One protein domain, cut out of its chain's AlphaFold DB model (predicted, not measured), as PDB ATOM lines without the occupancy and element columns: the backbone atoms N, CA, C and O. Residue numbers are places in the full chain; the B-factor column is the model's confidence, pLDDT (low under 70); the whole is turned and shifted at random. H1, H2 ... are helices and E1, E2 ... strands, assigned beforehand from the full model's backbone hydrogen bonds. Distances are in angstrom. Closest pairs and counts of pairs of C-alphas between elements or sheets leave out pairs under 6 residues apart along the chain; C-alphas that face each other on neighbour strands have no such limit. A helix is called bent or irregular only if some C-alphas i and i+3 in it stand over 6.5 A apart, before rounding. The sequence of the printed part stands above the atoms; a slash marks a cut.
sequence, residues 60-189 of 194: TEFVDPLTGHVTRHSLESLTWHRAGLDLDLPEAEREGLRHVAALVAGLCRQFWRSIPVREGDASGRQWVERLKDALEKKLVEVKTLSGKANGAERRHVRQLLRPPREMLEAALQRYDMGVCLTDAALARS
ATOM      1  N   THR A  60     138.349 124.816 137.839       49.12
ATOM      2  CA  THR A  60     137.141 124.151 137.341       49.12
ATOM      3  C   THR A  60     136.943 122.828 138.057       49.12
ATOM      4  O   THR A  60     137.867 122.013 138.147       49.12
ATOM      5  N   GLU A  61     135.733 122.621 138.559       46.88
ATOM      6  CA  GLU A  61     135.320 121.399 139.230       46.88
ATOM      7  C   GLU A  61     134.867 120.380 138.184       46.88
ATOM      8  O   GLU A  61     133.895 120.595 137.464       46.88
ATOM      9  N   PHE A  62     135.595 119.276 138.061       50.69
ATOM     10  CA  PHE A  62     135.195 118.142 137.242       50.69
ATOM     11  C   PHE A  62     134.535 117.107 138.138       50.69
ATOM     12  O   PHE A  62     135.205 116.502 138.965       50.69
ATOM     13  N   VAL A  63     133.237 116.877 137.977       50.94
ATOM     14  CA  VAL A  63     132.583 115.736 138.620       50.94
ATOM     15  C   VAL A  63     132.889 114.503 137.782       50.94
ATOM     16  O   VAL A  63     132.450 114.414 136.637       50.94
ATOM     17  N   ASP A  64     133.656 113.568 138.338       44.66
ATOM     18  CA  ASP A  64     133.890 112.271 137.717       44.66
ATOM     19  C   ASP A  64     132.540 111.552 137.556       44.66
ATOM     20  O   ASP A  64     131.905 111.209 138.557       44.66
ATOM     21  N   PRO A  65     132.069 111.314 136.320       40.41
ATOM     22  CA  PRO A  65     130.758 110.722 136.079       40.41
ATOM     23  C   PRO A  65     130.671 109.252 136.517       40.41
ATOM     24  O   PRO A  65     129.579 108.690 136.524       40.41
ATOM     25  N   LEU A  66     131.796 108.616 136.860       36.94
ATOM     26  CA  LEU A  66     131.860 107.207 137.251       36.94
ATOM     27  C   LEU A  66     131.930 107.005 138.767       36.94
ATOM     28  O   LEU A  66     131.511 105.959 139.258       36.94
ATOM     29  N   THR A  67     132.463 107.980 139.503       48.53
ATOM     30  CA  THR A  67     132.643 107.902 140.963       48.53
ATOM     31  C   THR A  67     131.879 108.989 141.718       48.53
ATOM     32  O   THR A  67     131.801 108.946 142.943       48.53
ATOM     33  N   GLY A  68     131.333 109.982 141.009       46.06
ATOM     34  CA  GLY A  68     130.820 111.220 141.594       46.06
ATOM     35  C   GLY A  68     131.920 112.104 142.192       46.06
ATOM     36  O   GLY A  68     131.618 113.139 142.785       46.06
ATOM     37  N   HIS A  69     133.194 111.715 142.072       39.91
ATOM     38  CA  HIS A  69     134.293 112.394 142.736       39.91
ATOM     39  C   HIS A  69     134.628 113.702 142.027       39.91
ATOM     40  O   HIS A  69     134.984 113.732 140.849       39.91
ATOM     41  N   VAL A  70     134.566 114.805 142.768       52.31
ATOM     42  CA  VAL A  70     134.903 116.120 142.231       52.31
ATOM     43  C   VAL A  70     136.421 116.274 142.193       52.31
ATOM     44  O   VAL A  70     137.093 116.311 143.220       52.31
ATOM     45  N   THR A  71     136.978 116.338 140.994       49.72
ATOM     46  CA  THR A  71     138.385 116.621 140.730       49.72
ATOM     47  C   THR A  71     138.507 118.083 140.328       49.72
ATOM     48  O   THR A  71     138.015 118.498 139.283       49.72
ATOM     49  N   ARG A  72     139.148 118.904 141.161       48.59
ATOM     50  CA  ARG A  72     139.401 120.310 140.826       48.59
ATOM     51  C   ARG A  72     140.652 120.403 139.964       48.59
ATOM     52  O   ARG A  72     141.749 120.090 140.424       48.59
ATOM     53  N   HIS A  73     140.495 120.834 138.720       47.97
ATOM     54  CA  HIS A  73     141.624 121.140 137.851       47.97
ATOM     55  C   HIS A  73     141.913 122.640 137.914       47.97
ATOM     56  O   HIS A  73     141.052 123.457 137.584       47.97
ATOM     57  N   SER A  74     143.126 122.995 138.352       40.16
ATOM     58  CA  SER A  74     143.649 124.352 138.183       40.16
ATOM     59  C   SER A  74     144.023 124.559 136.716       40.16
ATOM     60  O   SER A  74     144.818 123.794 136.147       40.16
ATOM     61  N   LEU A  75     143.435 125.593 136.111       44.78
ATOM     62  CA  LEU A  75     143.687 126.001 134.728       44.78
ATOM     63  C   LEU A  75     145.130 126.497 134.525       44.78
ATOM     64  O   LEU A  75     145.638 126.445 133.408       44.78
ATOM     65  N   GLU A  76     145.831 126.867 135.603       41.41
ATOM     66  CA  GLU A  76     147.227 127.328 135.576       41.41
ATOM     67  C   GLU A  76     148.222 126.233 135.151       41.41
ATOM     68  O   GLU A  76     149.305 126.532 134.652       41.41
ATOM     69  N   SER A  77     147.868 124.947 135.300       38.78
ATOM     70  CA  SER A  77     148.766 123.832 134.940       38.78
ATOM     71  C   SER A  77     148.851 123.557 133.436       38.78
ATOM     72  O   SER A  77     149.682 122.762 132.989       38.78
ATOM     73  N   LEU A  78     147.999 124.199 132.635       44.53
ATOM     74  CA  LEU A  78     148.035 124.095 131.188       44.53
ATOM     75  C   LEU A  78     148.723 125.324 130.622       44.53
ATOM     76  O   LEU A  78     148.104 126.346 130.340       44.53
ATOM     77  N   THR A  79     150.030 125.200 130.421       43.72
ATOM     78  CA  THR A  79     150.874 126.190 129.751       43.72
ATOM     79  C   THR A  79     150.524 126.298 128.257       43.72
ATOM     80  O   THR A  79     151.351 126.027 127.390       43.72
ATOM     81  N   TRP A  80     149.294 126.700 127.924       48.34
ATOM     82  CA  TRP A  80     148.885 127.110 126.575       48.34
ATOM     83  C   TRP A  80     149.371 128.525 126.234       48.34
ATOM     84  O   TRP A  80     149.268 128.950 125.085       48.34
ATOM     85  N   HIS A  81     149.973 129.231 127.201       39.34
ATOM     86  CA  HIS A  81     150.587 130.551 127.023       39.34
ATOM     87  C   HIS A  81     151.636 130.611 125.899       39.34
ATOM     88  O   HIS A  81     151.951 131.698 125.426       39.34
ATOM     89  N   ARG A  82     152.160 129.472 125.424       39.00
ATOM     90  CA  ARG A  82     153.181 129.447 124.367       39.00
ATOM     91  C   ARG A  82     152.630 129.393 122.940       39.00
ATOM     92  O   ARG A  82     153.414 129.510 122.005       39.00
ATOM     93  N   ALA A  83     151.321 129.222 122.746       42.59
ATOM     94  CA  ALA A  83     150.767 129.126 121.395       42.59
ATOM     95  C   ALA A  83     150.605 130.482 120.689       42.59
ATOM     96  O   ALA A  83     150.326 130.471 119.498       42.59
ATOM     97  N   GLY A  84     150.780 131.626 121.369       41.34
ATOM     98  CA  GLY A  84     150.754 132.948 120.719       41.34
ATOM     99  C   GLY A  84     149.487 133.226 119.901       41.34
ATOM    100  O   GLY A  84     149.511 134.034 118.981       41.34
ATOM    101  N   LEU A  85     148.399 132.511 120.188       50.06
ATOM    102  CA  LEU A  85     147.132 132.699 119.510       50.06
ATOM    103  C   LEU A  85     146.395 133.797 120.280       50.06
ATOM    104  O   LEU A  85     145.628 133.505 121.202       50.06
ATOM    105  N   ASP A  86     146.672 135.052 119.918       51.16
ATOM    106  CA  ASP A  86     145.694 136.134 120.049       51.16
ATOM    107  C   ASP A  86     144.503 135.736 119.176       51.16
ATOM    108  O   ASP A  86     144.442 135.961 117.970       51.16
ATOM    109  N   LEU A  87     143.627 134.950 119.790       57.88
ATOM    110  CA  LEU A  87     142.380 134.507 119.210       57.88
ATOM    111  C   LEU A  87     141.443 135.698 119.333       57.88
ATOM    112  O   LEU A  87     141.099 136.058 120.460       57.88
ATOM    113  N   ASP A  88     140.997 136.247 118.205       65.38
ATOM    114  CA  ASP A  88     139.804 137.099 118.122       65.38
ATOM    115  C   ASP A  88     138.549 136.259 118.447       65.38
ATOM    116  O   ASP A  88     137.632 136.148 117.643       65.38
ATOM    117  N   LEU A  89     138.554 135.563 119.586       66.19
ATOM    118  CA  LEU A  89     137.419 134.849 120.144       66.19
ATOM    119  C   LEU A  89     137.004 135.543 121.442       66.19
ATOM    120  O   LEU A  89     137.874 135.974 122.208       66.19
ATOM    121  N   PRO A  90     135.699 135.574 121.752       74.62
ATOM    122  CA  PRO A  90     135.224 135.992 123.061       74.62
ATOM    123  C   PRO A  90     135.922 135.202 124.176       74.62
ATOM    124  O   PRO A  90     136.076 133.981 124.089       74.62
ATOM    125  N   GLU A  91     136.306 135.888 125.256       72.69
ATOM    126  CA  GLU A  91     137.039 135.300 126.389       72.69
ATOM    127  C   GLU A  91     136.373 134.019 126.918       72.69
ATOM    128  O   GLU A  91     137.042 133.020 127.174       72.69
ATOM    129  N   ALA A  92     135.041 134.025 127.008       71.94
ATOM    130  CA  ALA A  92     134.249 132.897 127.486       71.94
ATOM    131  C   ALA A  92     134.363 131.653 126.585       71.94
ATOM    132  O   ALA A  92     134.455 130.530 127.081       71.94
ATOM    133  N   GLU A  93     134.386 131.835 125.265       73.88
ATOM    134  CA  GLU A  93     134.507 130.725 124.315       73.88
ATOM    135  C   GLU A  93     135.924 130.159 124.309       73.88
ATOM    136  O   GLU A  93     136.124 128.942 124.315       73.88
ATOM    137  N   ARG A  94     136.921 131.045 124.380       75.50
ATOM    138  CA  ARG A  94     138.325 130.665 124.524       75.50
ATOM    139  C   ARG A  94     138.551 129.844 125.790       75.50
ATOM    140  O   ARG A  94     139.229 128.817 125.734       75.50
ATOM    141  N   GLU A  95     137.969 130.267 126.907       77.69
ATOM    142  CA  GLU A  95     138.072 129.557 128.178       77.69
ATOM    143  C   GLU A  95     137.359 128.201 128.132       77.69
ATOM    144  O   GLU A  95     137.927 127.186 128.540       77.69
ATOM    145  N   GLY A  96     136.178 128.134 127.511       79.75
ATOM    146  CA  GLY A  96     135.479 126.871 127.263       79.75
ATOM    147  C   GLY A  96     136.317 125.877 126.448       79.75
ATOM    148  O   GLY A  96     136.416 124.700 126.803       79.75
ATOM    149  N   LEU A  97     136.991 126.335 125.391       81.19
ATOM    150  CA  LEU A  97     137.854 125.479 124.570       81.19
ATOM    151  C   LEU A  97     139.119 125.027 125.315       81.19
ATOM    152  O   LEU A  97     139.527 123.869 125.188       81.19
ATOM    153  N   ARG A  98     139.727 125.909 126.119       80.12
ATOM    154  CA  ARG A  98     140.852 125.549 126.999       80.12
ATOM    155  C   ARG A  98     140.437 124.505 128.027       80.12
ATOM    156  O   ARG A  98     141.182 123.550 128.246       80.12
ATOM    157  N   HIS A  99     139.244 124.639 128.594       80.81
ATOM    158  CA  HIS A  99     138.686 123.667 129.522       80.81
ATOM    159  C   HIS A  99     138.480 122.298 128.858       80.81
ATOM    160  O   HIS A  99     138.904 121.275 129.397       80.81
ATOM    161  N   VAL A 100     137.931 122.249 127.641       81.81
ATOM    162  CA  VAL A 100     137.813 120.991 126.880       81.81
ATOM    163  C   VAL A 100     139.188 120.358 126.649       81.81
ATOM    164  O   VAL A 100     139.368 119.164 126.896       81.81
ATOM    165  N   ALA A 101     140.186 121.148 126.244       79.50
ATOM    166  CA  ALA A 101     141.551 120.661 126.063       79.50
ATOM    167  C   ALA A 101     142.169 120.131 127.375       79.50
ATOM    168  O   ALA A 101     142.847 119.101 127.369       79.50
ATOM    169  N   ALA A 102     141.893 120.790 128.506       80.38
ATOM    170  CA  ALA A 102     142.307 120.369 129.843       80.38
ATOM    171  C   ALA A 102     141.771 118.983 130.207       80.38
ATOM    172  O   ALA A 102     142.528 118.104 130.633       80.38
ATOM    173  N   LEU A 103     140.464 118.796 130.011       82.50
ATOM    174  CA  LEU A 103     139.765 117.551 130.308       82.50
ATOM    175  C   LEU A 103     140.298 116.403 129.456       82.50
ATOM    176  O   LEU A 103     140.584 115.328 129.981       82.50
ATOM    177  N   VAL A 104     140.499 116.645 128.159       84.69
ATOM    178  CA  VAL A 104     141.083 115.656 127.250       84.69
ATOM    179  C   VAL A 104     142.480 115.245 127.712       84.69
ATOM    180  O   VAL A 104     142.763 114.054 127.828       84.69
ATOM    181  N   ALA A 105     143.341 116.204 128.063       83.56
ATOM    182  CA  ALA A 105     144.669 115.896 128.586       83.56
ATOM    183  C   ALA A 105     144.606 115.102 129.906       83.56
ATOM    184  O   ALA A 105     145.412 114.197 130.127       83.56
ATOM    185  N   GLY A 106     143.656 115.417 130.792       82.81
ATOM    186  CA  GLY A 106     143.383 114.659 132.018       82.81
ATOM    187  C   GLY A 106     143.023 113.200 131.740       82.81
ATOM    188  O   GLY A 106     143.699 112.298 132.240       82.81
ATOM    189  N   LEU A 107     142.026 112.979 130.884       83.25
ATOM    190  CA  LEU A 107     141.537 111.651 130.510       83.25
ATOM    191  C   LEU A 107     142.606 110.819 129.804       83.25
ATOM    192  O   LEU A 107     142.852 109.677 130.190       83.25
ATOM    193  N   CYS A 108     143.315 111.395 128.830       83.81
ATOM    194  CA  CYS A 108     144.411 110.698 128.164       83.81
ATOM    195  C   CYS A 108     145.511 110.310 129.163       83.81
ATOM    196  O   CYS A 108     146.012 109.192 129.109       83.81
ATOM    197  N   ARG A 109     145.874 111.177 130.123       86.44
ATOM    198  CA  ARG A 109     146.856 110.825 131.168       86.44
ATOM    199  C   ARG A 109     146.384 109.670 132.051       86.44
ATOM    200  O   ARG A 109     147.201 108.820 132.397       86.44
ATOM    201  N   GLN A 110     145.105 109.632 132.423       84.31
ATOM    202  CA  GLN A 110     144.536 108.513 133.184       84.31
ATOM    203  C   GLN A 110     144.572 107.212 132.374       84.31
ATOM    204  O   GLN A 110     144.990 106.182 132.902       84.31
ATOM    205  N   PHE A 111     144.228 107.273 131.087       86.62
ATOM    206  CA  PHE A 111     144.326 106.145 130.164       86.62
ATOM    207  C   PHE A 111     145.753 105.602 130.075       86.62
ATOM    208  O   PHE A 111     145.980 104.435 130.381       86.62
ATOM    209  N   TRP A 112     146.738 106.454 129.776       83.31
ATOM    210  CA  TRP A 112     148.139 106.035 129.658       83.31
ATOM    211  C   TRP A 112     148.726 105.481 130.961       83.31
ATOM    212  O   TRP A 112     149.594 104.618 130.907       83.31
ATOM    213  N   ARG A 113     148.252 105.936 132.128       83.69
ATOM    214  CA  ARG A 113     148.647 105.377 133.435       83.69
ATOM    215  C   ARG A 113     148.014 104.025 133.742       83.69
ATOM    216  O   ARG A 113     148.561 103.279 134.543       83.69
ATOM    217  N   SER A 114     146.864 103.736 133.144       80.75
ATOM    218  CA  SER A 114     146.113 102.498 133.381       80.75
ATOM    219  C   SER A 114     146.604 101.338 132.504       80.75
ATOM    220  O   SER A 114     146.068 100.237 132.581       80.75
ATOM    221  N   ILE A 115     147.609 101.580 131.656       81.31
ATOM    222  CA  ILE A 115     148.130 100.646 130.657       81.31
ATOM    223  C   ILE A 115     149.629 100.422 130.918       81.31
ATOM    224  O   ILE A 115     150.338 101.396 131.177       81.31
ATOM    225  N   PRO A 116     150.149  99.184 130.793       77.56
ATOM    226  CA  PRO A 116     149.436  97.947 130.454       77.56
ATOM    227  C   PRO A 116     148.585  97.412 131.612       77.56
ATOM    228  O   PRO A 116     148.963  97.522 132.779       77.56
ATOM    229  N   VAL A 117     147.444  96.792 131.290       76.44
ATOM    230  CA  VAL A 117     146.615  96.117 132.295       76.44
ATOM    231  C   VAL A 117     147.251  94.774 132.635       76.44
ATOM    232  O   VAL A 117     147.614  93.998 131.748       76.44
ATOM    233  N   ARG A 118     147.381  94.479 133.932       73.81
ATOM    234  CA  ARG A 118     147.934  93.201 134.392       73.81
ATOM    235  C   ARG A 118     147.045  92.036 133.963       73.81
ATOM    236  O   ARG A 118     145.817  92.123 133.903       73.81
ATOM    237  N   GLU A 119     147.671  90.906 133.667       66.50
ATOM    238  CA  GLU A 119     146.924  89.699 133.350       66.50
ATOM    239  C   GLU A 119     146.132  89.213 134.573       66.50
ATOM    240  O   GLU A 119     146.632  89.247 135.693       66.50
ATOM    241  N   GLY A 120     144.875  88.810 134.365       69.69
ATOM    242  CA  GLY A 120     143.964  88.438 135.452       69.69
ATOM    243  C   GLY A 120     143.327  89.612 136.207       69.69
ATOM    244  O   GLY A 120     142.414  89.383 136.996       69.69
ATOM    245  N   ASP A 121     143.722  90.862 135.941       78.00
ATOM    246  CA  ASP A 121     143.104  92.035 136.567       78.00
ATOM    247  C   ASP A 121     141.822  92.456 135.829       78.00
ATOM    248  O   ASP A 121     141.815  93.344 134.974       78.00
ATOM    249  N   ALA A 122     140.718  91.774 136.146       78.25
ATOM    250  CA  ALA A 122     139.401  92.083 135.593       78.25
ATOM    251  C   ALA A 122     138.945  93.514 135.928       78.25
ATOM    252  O   ALA A 122     138.304  94.164 135.103       78.25
ATOM    253  N   SER A 123     139.320  94.024 137.106       79.12
ATOM    254  CA  SER A 123     138.968  95.376 137.543       79.12
ATOM    255  C   SER A 123     139.688  96.446 136.720       79.12
ATOM    256  O   SER A 123     139.055  97.394 136.257       79.12
ATOM    257  N   GLY A 124     140.976  96.237 136.434       79.25
ATOM    258  CA  GLY A 124     141.762  97.083 135.545       79.25
ATOM    259  C   GLY A 124     141.230  97.072 134.112       79.25
ATOM    260  O   GLY A 124     141.146  98.123 133.483       79.25
ATOM    261  N   ARG A 125     140.781  95.915 133.606       81.88
ATOM    262  CA  ARG A 125     140.152  95.830 132.273       81.88
ATOM    263  C   ARG A 125     138.856  96.624 132.209       81.88
ATOM    264  O   ARG A 125     138.702  97.443 131.311       81.88
ATOM    265  N   GLN A 126     137.972  96.437 133.189       82.50
ATOM    266  CA  GLN A 126     136.711  97.175 133.259       82.50
ATOM    267  C   GLN A 126     136.947  98.686 133.410       82.50
ATOM    268  O   GLN A 126     136.221  99.497 132.839       82.50
ATOM    269  N   TRP A 127     137.972  99.086 134.164       83.75
ATOM    270  CA  TRP A 127     138.367 100.485 134.288       83.75
ATOM    271  C   TRP A 127     138.848 101.072 132.955       83.75
ATOM    272  O   TRP A 127     138.395 102.145 132.558       83.75
ATOM    273  N   VAL A 128     139.712 100.358 132.226       85.50
ATOM    274  CA  VAL A 128     140.195 100.804 130.910       85.50
ATOM    275  C   VAL A 128     139.065 100.831 129.870       85.50
ATOM    276  O   VAL A 128     139.032 101.759 129.067       85.50
ATOM    277  N   GLU A 129     138.100  99.908 129.921       87.31
ATOM    278  CA  GLU A 129     136.877  99.967 129.100       87.31
ATOM    279  C   GLU A 129     136.064 101.238 129.369       87.31
ATOM    280  O   GLU A 129     135.699 101.956 128.441       87.31
ATOM    281  N   ARG A 130     135.848 101.596 130.640       86.38
ATOM    282  CA  ARG A 130     135.145 102.842 130.983       86.38
ATOM    283  C   ARG A 130     135.907 104.084 130.519       86.38
ATOM    284  O   ARG A 130     135.296 105.053 130.069       86.38
ATOM    285  N   LEU A 131     137.239 104.067 130.618       87.38
ATOM    286  CA  LEU A 131     138.077 105.143 130.086       87.38
ATOM    287  C   LEU A 131     137.964 105.234 128.563       87.38
ATOM    288  O   LEU A 131     137.892 106.342 128.036       87.38
ATOM    289  N   LYS A 132     137.892 104.101 127.861       89.00
ATOM    290  CA  LYS A 132     137.657 104.058 126.415       89.00
ATOM    291  C   LYS A 132     136.324 104.723 126.053       89.00
ATOM    292  O   LYS A 132     136.319 105.629 125.222       89.00
ATOM    293  N   ASP A 133     135.236 104.384 126.742       87.94
ATOM    294  CA  ASP A 133     133.923 105.013 126.522       87.94
ATOM    295  C   ASP A 133     133.959 106.533 126.764       87.94
ATOM    296  O   ASP A 133     133.341 107.316 126.035       87.94
ATOM    297  N   ALA A 134     134.695 106.982 127.784       87.88
ATOM    298  CA  ALA A 134     134.873 108.404 128.072       87.88
ATOM    299  C   ALA A 134     135.686 109.126 126.978       87.88
ATOM    300  O   ALA A 134     135.330 110.240 126.582       87.88
ATOM    301  N   LEU A 135     136.746 108.492 126.462       90.12
ATOM    302  CA  LEU A 135     137.556 109.008 125.355       90.12
ATOM    303  C   LEU A 135     136.732 109.129 124.064       90.12
ATOM    304  O   LEU A 135     136.816 110.156 123.392       90.12
ATOM    305  N   GLU A 136     135.898 108.135 123.741       91.88
ATOM    306  CA  GLU A 136     135.004 108.172 122.573       91.88
ATOM    307  C   GLU A 136     134.002 109.329 122.664       91.88
ATOM    308  O   GLU A 136     133.883 110.127 121.730       91.88
ATOM    309  N   LYS A 137     133.334 109.483 123.817       90.75
ATOM    310  CA  LYS A 137     132.397 110.591 124.061       90.75
ATOM    311  C   LYS A 137     133.076 111.948 123.893       90.75
ATOM    312  O   LYS A 137     132.541 112.829 123.215       90.75
ATOM    313  N   LYS A 138     134.279 112.113 124.450       88.44
ATOM    314  CA  LYS A 138     135.042 113.361 124.315       88.44
ATOM    315  C   LYS A 138     135.540 113.603 122.894       88.44
ATOM    316  O   LYS A 138     135.568 114.751 122.457       88.44
ATOM    317  N   LEU A 139     135.867 112.557 122.137       91.44
ATOM    318  CA  LEU A 139     136.246 112.699 120.731       91.44
ATOM    319  C   LEU A 139     135.078 113.209 119.885       91.44
ATOM    320  O   LEU A 139     135.280 114.073 119.028       91.44
ATOM    321  N   VAL A 140     133.864 112.710 120.134       91.19
ATOM    322  CA  VAL A 140     132.649 113.220 119.486       91.19
ATOM    323  C   VAL A 140     132.444 114.694 119.828       91.19
ATOM    324  O   VAL A 140     132.300 115.502 118.917       91.19
ATOM    325  N   GLU A 141     132.530 115.068 121.107       88.06
ATOM    326  CA  GLU A 141     132.391 116.460 121.558       88.06
ATOM    327  C   GLU A 141     133.392 117.402 120.865       88.06
ATOM    328  O   GLU A 141     132.996 118.417 120.289       88.06
ATOM    329  N   VAL A 142     134.678 117.034 120.828       88.75
ATOM    330  CA  VAL A 142     135.734 117.816 120.160       88.75
ATOM    331  C   VAL A 142     135.476 117.941 118.652       88.75
ATOM    332  O   VAL A 142     135.630 119.026 118.083       88.75
ATOM    333  N   LYS A 143     135.042 116.861 117.986       89.12
ATOM    334  CA  LYS A 143     134.674 116.890 116.559       89.12
ATOM    335  C   LYS A 143     133.467 117.794 116.311       89.12
ATOM    336  O   LYS A 143     133.484 118.573 115.358       89.12
ATOM    337  N   THR A 144     132.455 117.737 117.172       88.75
ATOM    338  CA  THR A 144     131.269 118.591 117.089       88.75
ATOM    339  C   THR A 144     131.626 120.062 117.287       88.75
ATOM    340  O   THR A 144     131.202 120.886 116.480       88.75
ATOM    341  N   LEU A 145     132.443 120.408 118.287       85.50
ATOM    342  CA  LEU A 145     132.906 121.784 118.511       85.50
ATOM    343  C   LEU A 145     133.704 122.312 117.311       85.50
ATOM    344  O   LEU A 145     133.442 123.403 116.808       85.50
ATOM    345  N   SER A 146     134.605 121.493 116.762       85.25
ATOM    346  CA  SER A 146     135.352 121.832 115.546       85.25
ATOM    347  C   SER A 146     134.471 121.952 114.288       85.25
ATOM    348  O   SER A 146     134.891 122.592 113.314       85.25
ATOM    349  N   GLY A 147     133.316 121.282 114.262       83.06
ATOM    350  CA  GLY A 147     132.347 121.306 113.165       83.06
ATOM    351  C   GLY A 147     131.373 122.483 113.242       83.06
ATOM    352  O   GLY A 147     131.010 123.025 112.203       83.06
ATOM    353  N   LYS A 148     130.998 122.901 114.457       82.81
ATOM    354  CA  LYS A 148     130.144 124.070 114.721       82.81
ATOM    355  C   LYS A 148     130.865 125.400 114.491       82.81
ATOM    356  O   LYS A 148     130.207 126.398 114.217       82.81
ATOM    357  N   ALA A 149     132.195 125.410 114.578       80.06
ATOM    358  CA  ALA A 149     132.996 126.599 114.321       80.06
ATOM    359  C   ALA A 149     132.851 127.063 112.859       80.06
ATOM    360  O   ALA A 149     133.320 126.398 111.927       80.06
ATOM    361  N   ASN A 150     132.228 128.224 112.677       72.38
ATOM    362  CA  ASN A 150     131.965 128.868 111.391       72.38
ATOM    363  C   ASN A 150     132.592 130.273 111.358       72.38
ATOM    364  O   ASN A 150     133.003 130.802 112.384       72.38
ATOM    365  N   GLY A 151     132.697 130.874 110.170       74.75
ATOM    366  CA  GLY A 151     133.215 132.241 110.022       74.75
ATOM    367  C   GLY A 151     134.723 132.386 110.276       74.75
ATOM    368  O   GLY A 151     135.499 131.456 110.035       74.75
ATOM    369  N   ALA A 152     135.139 133.575 110.725       69.88
ATOM    370  CA  ALA A 152     136.542 133.971 110.907       69.88
ATOM    371  C   ALA A 152     137.279 133.147 111.985       69.88
ATOM    372  O   ALA A 152     138.479 132.886 111.885       69.88
ATOM    373  N   GLU A 153     136.544 132.648 112.975       72.25
ATOM    374  CA  GLU A 153     137.068 131.905 114.126       72.25
ATOM    375  C   GLU A 153     137.272 130.408 113.836       72.25
ATOM    376  O   GLU A 153     137.948 129.691 114.575       72.25
ATOM    377  N   ARG A 154     136.757 129.904 112.707       79.50
ATOM    378  CA  ARG A 154     136.839 128.482 112.336       79.50
ATOM    379  C   ARG A 154     138.267 127.942 112.334       79.50
ATOM    380  O   ARG A 154     138.504 126.815 112.773       79.50
ATOM    381  N   ARG A 155     139.218 128.711 111.800       78.56
ATOM    382  CA  ARG A 155     140.632 128.304 111.722       78.56
ATOM    383  C   ARG A 155     141.241 128.179 113.117       78.56
ATOM    384  O   ARG A 155     141.929 127.203 113.398       78.56
ATOM    385  N   HIS A 156     140.925 129.141 113.965       77.06
ATOM    386  CA  HIS A 156     141.390 129.285 115.332       77.06
ATOM    387  C   HIS A 156     140.892 128.156 116.238       77.06
ATOM    388  O   HIS A 156     141.695 127.431 116.827       77.06
ATOM    389  N   VAL A 157     139.579 127.910 116.245       80.88
ATOM    390  CA  VAL A 157     138.970 126.805 117.004       80.88
ATOM    391  C   VAL A 157     139.541 125.456 116.562       80.88
ATOM    392  O   VAL A 157     139.880 124.617 117.392       80.88
ATOM    393  N   ARG A 158     139.726 125.251 115.251       82.75
ATOM    394  CA  ARG A 158     140.339 124.026 114.716       82.75
ATOM    395  C   ARG A 158     141.784 123.849 115.151       82.75
ATOM    396  O   ARG A 158     142.174 122.731 115.460       82.75
ATOM    397  N   GLN A 159     142.579 124.916 115.161       79.56
ATOM    398  CA  GLN A 159     143.968 124.856 115.615       79.56
ATOM    399  C   GLN A 159     144.060 124.524 117.105       79.56
ATOM    400  O   GLN A 159     144.890 123.702 117.481       79.56
ATOM    401  N   LEU A 160     143.175 125.091 117.927       82.19
ATOM    402  CA  LEU A 160     143.146 124.837 119.367       82.19
ATOM    403  C   LEU A 160     142.655 123.418 119.708       82.19
ATOM    404  O   LEU A 160     143.202 122.770 120.594       82.19
ATOM    405  N   LEU A 161     141.651 122.915 118.984       85.69
ATOM    406  CA  LEU A 161     141.069 121.585 119.206       85.69
ATOM    407  C   LEU A 161     141.816 120.444 118.505       85.69
ATOM    408  O   LEU A 161     141.573 119.275 118.814       85.69
ATOM    409  N   ARG A 162     142.731 120.753 117.582       84.94
ATOM    410  CA  ARG A 162     143.507 119.741 116.858       84.94
ATOM    411  C   ARG A 162     144.376 118.880 117.789       84.94
ATOM    412  O   ARG A 162     144.221 117.664 117.709       84.94
ATOM    413  N   PRO A 163     145.218 119.431 118.687       85.19
ATOM    414  CA  PRO A 163     146.018 118.598 119.586       85.19
ATOM    415  C   PRO A 163     145.166 117.703 120.507       85.19
ATOM    416  O   PRO A 163     145.434 116.503 120.557       85.19
ATOM    417  N   PRO A 164     144.098 118.200 121.172       84.38
ATOM    418  CA  PRO A 164     143.178 117.344 121.925       84.38
ATOM    419  C   PRO A 164     142.586 116.210 121.084       84.38
ATOM    420  O   PRO A 164     142.541 115.064 121.526       84.38
ATOM    421  N   ARG A 165     142.168 116.503 119.850       87.69
ATOM    422  CA  ARG A 165     141.636 115.492 118.937       87.69
ATOM    423  C   ARG A 165     142.667 114.406 118.622       87.69
ATOM    424  O   ARG A 165     142.340 113.229 118.732       87.69
ATOM    425  N   GLU A 166     143.885 114.792 118.249       85.50
ATOM    426  CA  GLU A 166     144.966 113.853 117.918       85.50
ATOM    427  C   GLU A 166     145.337 112.978 119.129       85.50
ATOM    428  O   GLU A 166     145.546 111.777 118.981       85.50
ATOM    429  N   MET A 167     145.339 113.541 120.345       86.56
ATOM    430  CA  MET A 167     145.568 112.778 121.580       86.56
ATOM    431  C   MET A 167     144.490 111.718 121.834       86.56
ATOM    432  O   MET A 167     144.816 110.593 122.220       86.56
ATOM    433  N   LEU A 168     143.217 112.064 121.622       89.25
ATOM    434  CA  LEU A 168     142.096 111.129 121.760       89.25
ATOM    435  C   LEU A 168     142.163 110.019 120.708       89.25
ATOM    436  O   LEU A 168     142.013 108.849 121.048       89.25
ATOM    437  N   GLU A 169     142.420 110.378 119.448       91.06
ATOM    438  CA  GLU A 169     142.564 109.417 118.348       91.06
ATOM    439  C   GLU A 169     143.730 108.448 118.614       91.06
ATOM    440  O   GLU A 169     143.557 107.239 118.473       91.06
ATOM    441  N   ALA A 170     144.873 108.941 119.099       88.38
ATOM    442  CA  ALA A 170     146.014 108.100 119.462       88.38
ATOM    443  C   ALA A 170     145.720 107.162 120.648       88.38
ATOM    444  O   ALA A 170     146.135 106.002 120.636       88.38
ATOM    445  N   ALA A 171     145.003 107.640 121.671       88.06
ATOM    446  CA  ALA A 171     144.613 106.821 122.817       88.06
ATOM    447  C   ALA A 171     143.646 105.696 122.406       88.06
ATOM    448  O   ALA A 171     143.860 104.537 122.760       88.06
ATOM    449  N   LEU A 172     142.634 106.007 121.593       90.50
ATOM    450  CA  LEU A 172     141.697 105.008 121.074       90.50
ATOM    451  C   LEU A 172     142.390 104.008 120.144       90.50
ATOM    452  O   LEU A 172     142.230 102.806 120.317       90.50
ATOM    453  N   GLN A 173     143.263 104.474 119.248       88.69
ATOM    454  CA  GLN A 173     144.058 103.581 118.401       88.69
ATOM    455  C   GLN A 173     144.924 102.631 119.242       88.69
ATOM    456  O   GLN A 173     145.065 101.453 118.919       88.69
ATOM    457  N   ARG A 174     145.503 103.118 120.347       84.81
ATOM    458  CA  ARG A 174     146.273 102.280 121.273       84.81
ATOM    459  C   ARG A 174     145.416 101.210 121.945       84.81
ATOM    460  O   ARG A 174     145.907 100.096 122.143       84.81
ATOM    461  N   TYR A 175     144.179 101.550 122.298       86.56
ATOM    462  CA  TYR A 175     143.206 100.601 122.826       86.56
ATOM    463  C   TYR A 175     142.883  99.514 121.792       86.56
ATOM    464  O   TYR A 175     143.028  98.328 122.090       86.56
ATOM    465  N   ASP A 176     142.561  99.916 120.561       84.88
ATOM    466  CA  ASP A 176     142.170  99.014 119.471       84.88
ATOM    467  C   ASP A 176     143.301  98.074 119.034       84.88
ATOM    468  O   ASP A 176     143.063  96.914 118.708       84.88
ATOM    469  N   MET A 177     144.558  98.532 119.090       80.50
ATOM    470  CA  MET A 177     145.733  97.692 118.823       80.50
ATOM    471  C   MET A 177     145.970  96.609 119.891       80.50
ATOM    472  O   MET A 177     146.943  95.860 119.798       80.50
ATOM    473  N   GLY A 178     145.135  96.524 120.932       68.75
ATOM    474  CA  GLY A 178     145.182  95.451 121.924       68.75
ATOM    475  C   GLY A 178     146.395  95.503 122.850       68.75
ATOM    476  O   GLY A 178     146.548  94.639 123.709       68.75
ATOM    477  N   VAL A 179     147.235  96.538 122.759       58.53
ATOM    478  CA  VAL A 179     148.439  96.654 123.600       58.53
ATOM    479  C   VAL A 179     148.103  97.033 125.048       58.53
ATOM    480  O   VAL A 179     148.965  97.074 125.919       58.53
ATOM    481  N   CYS A 180     146.821  97.252 125.335       55.03
ATOM    482  CA  CYS A 180     146.298  97.316 126.693       55.03
ATOM    483  C   CYS A 180     146.177  95.935 127.358       55.03
ATOM    484  O   CYS A 180     146.081  95.872 128.581       55.03
ATOM    485  N   LEU A 181     146.188  94.846 126.576       55.66
ATOM    486  CA  LEU A 181     145.783  93.504 127.010       55.66
ATOM    487  C   LEU A 181     146.915  92.465 127.025       55.66
ATOM    488  O   LEU A 181     146.678  91.332 127.449       55.66
ATOM    489  N   THR A 182     148.130  92.806 126.590       52.97
ATOM    490  CA  THR A 182     149.190  91.809 126.380       52.97
ATOM    491  C   THR A 182     150.593  92.308 126.721       52.97
ATOM    492  O   THR A 182     151.270  92.907 125.896       52.97
ATOM    493  N   ASP A 183     151.078  91.919 127.903       51.16
ATOM    494  CA  ASP A 183     152.524  91.753 128.160       51.16
ATOM    495  C   ASP A 183     152.887  90.318 128.599       51.16
ATOM    496  O   ASP A 183     153.999  89.837 128.390       51.16
ATOM    497  N   ALA A 184     151.928  89.541 129.110       48.81
ATOM    498  CA  ALA A 184     152.205  88.176 129.558       48.81
ATOM    499  C   ALA A 184     152.216  87.120 128.431       48.81
ATOM    500  O   ALA A 184     152.863  86.080 128.566       48.81
ATOM    501  N   ALA A 185     151.566  87.389 127.292       48.72
ATOM    502  CA  ALA A 185     151.600  86.499 126.125       48.72
ATOM    503  C   ALA A 185     152.956  86.537 125.386       48.72
ATOM    504  O   ALA A 185     153.363  85.544 124.779       48.72
ATOM    505  N   LEU A 186     153.695  87.651 125.479       48.47
ATOM    506  CA  LEU A 186     155.035  87.780 124.892       48.47
ATOM    507  C   LEU A 186     156.133  87.207 125.807       48.47
ATOM    508  O   LEU A 186     157.161  86.735 125.328       48.47
ATOM    509  N   ALA A 187     155.909  87.205 127.127       50.47
ATOM    510  CA  ALA A 187     156.831  86.610 128.093       50.47
ATOM    511  C   ALA A 187     156.766  85.070 128.111       50.47
ATOM    512  O   ALA A 187     157.786  84.420 128.326       50.47
ATOM    513  N   ARG A 188     155.597  84.472 127.834       52.53
ATOM    514  CA  ARG A 188     155.413  83.006 127.789       52.53
ATOM    515  C   ARG A 188     155.828  82.338 126.476       52.53
ATOM    516  O   ARG A 188     155.873  81.115 126.411       52.53
ATOM    517  N   SER A 189     156.138  83.114 125.441       46.12
ATOM    518  CA  SER A 189     156.597  82.609 124.140       46.12
ATOM    519  C   SER A 189     158.120  82.611 123.979       46.12
ATOM    520  O   SER A 189     158.620  82.190 122.937       46.12
TER     521      SER A 189
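AT A GLANCE: This is residues 60 to 189 of the 194 residues of the protein "Hypothetical protein" of Polytomella parva (UniProt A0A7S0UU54). Three long helices, H2, H3 and H4, run side by side in an elongated up-and-down bundle, each touching the other two. A small two-stranded hairpin, E1 and E2, lies beside H2, and a tail with the short H5 reaches beyond one end of the bundle. The printed part has 130 residues, with five named helices and two named strands in the order E1 E2 H1 H2 H3 H4 H5; the sheet, E1 - E2, is antiparallel and the class is mostly helix. The whole is only just loose, close to compact, with a radius of gyration of the C-alphas of 17.0 A and spans of 57 by 29 by 25 A.

IN THESE COORDINATES: Find C-alpha 60 at (137.141, 124.151, 137.341), where E1, residues 60 to 63, begins; E2 follows at residues 70 to 74. H1 is residues 80 to 83. Look next at C-alpha 91 at (137.039, 135.300, 126.389), from which H2 runs through residues 91 to 113, 32.9 A long. H3, residues 122 to 148, is the longest helix at 39.3 A. H4, residues 151 to 176, is 35.7 A long and ends at C-alpha 176 at (142.170, 99.014, 119.471). H5 is residues 184 to 187.

HOW THE PARTS SIT: Start at the hairpin of E1 and E2, antiparallel at 156 degrees, where you will find N 62 and O 71 at 2.8 A and N 71 and O 62 at 2.7 A, within hydrogen-bond range. E2 and H2 are near each other, with 5 pairs of C-alphas within 10 A, and the closest C-alphas of E1 and H2, those of Thr 60 and His 99, are 8.0 A apart. H2 touches H3 at a shallow tilt of 26 degrees, opposite ways, closest at the C-alphas of Phe 111 and Leu 131, 6.3 A. H2 touches H4 at a shallow tilt of 11 degrees, the same way, closest at the C-alphas of Ala 101 and Pro 164, 5.5 A. H3 and H4, a helical hairpin, touch at a shallow tilt of 20 degrees, opposite ways, closest at the C-alphas of Ser 146 and Arg 158, 5.5 A. H4 is irregular, with C-alphas 152 and 155 7.0 A apart, and has a kink of 42 degrees near residue 161. H1 and H5 touch no helix. Every O i to N i+4 pair is within hydrogen-bond range in H2 and H3, and 18 of 22 in H4; H1 and H5 are too short for such a pair.

THE WHOLE: Look for the two C-alphas farthest apart at Pro 90 and Ser 189, 57.5 A. The printed part has no cut and no long link. The mean pLDDT of the printed part is 71.7; look for values under 70 at residues 60 to 89, 119 to 120, 152 and 178 to 189.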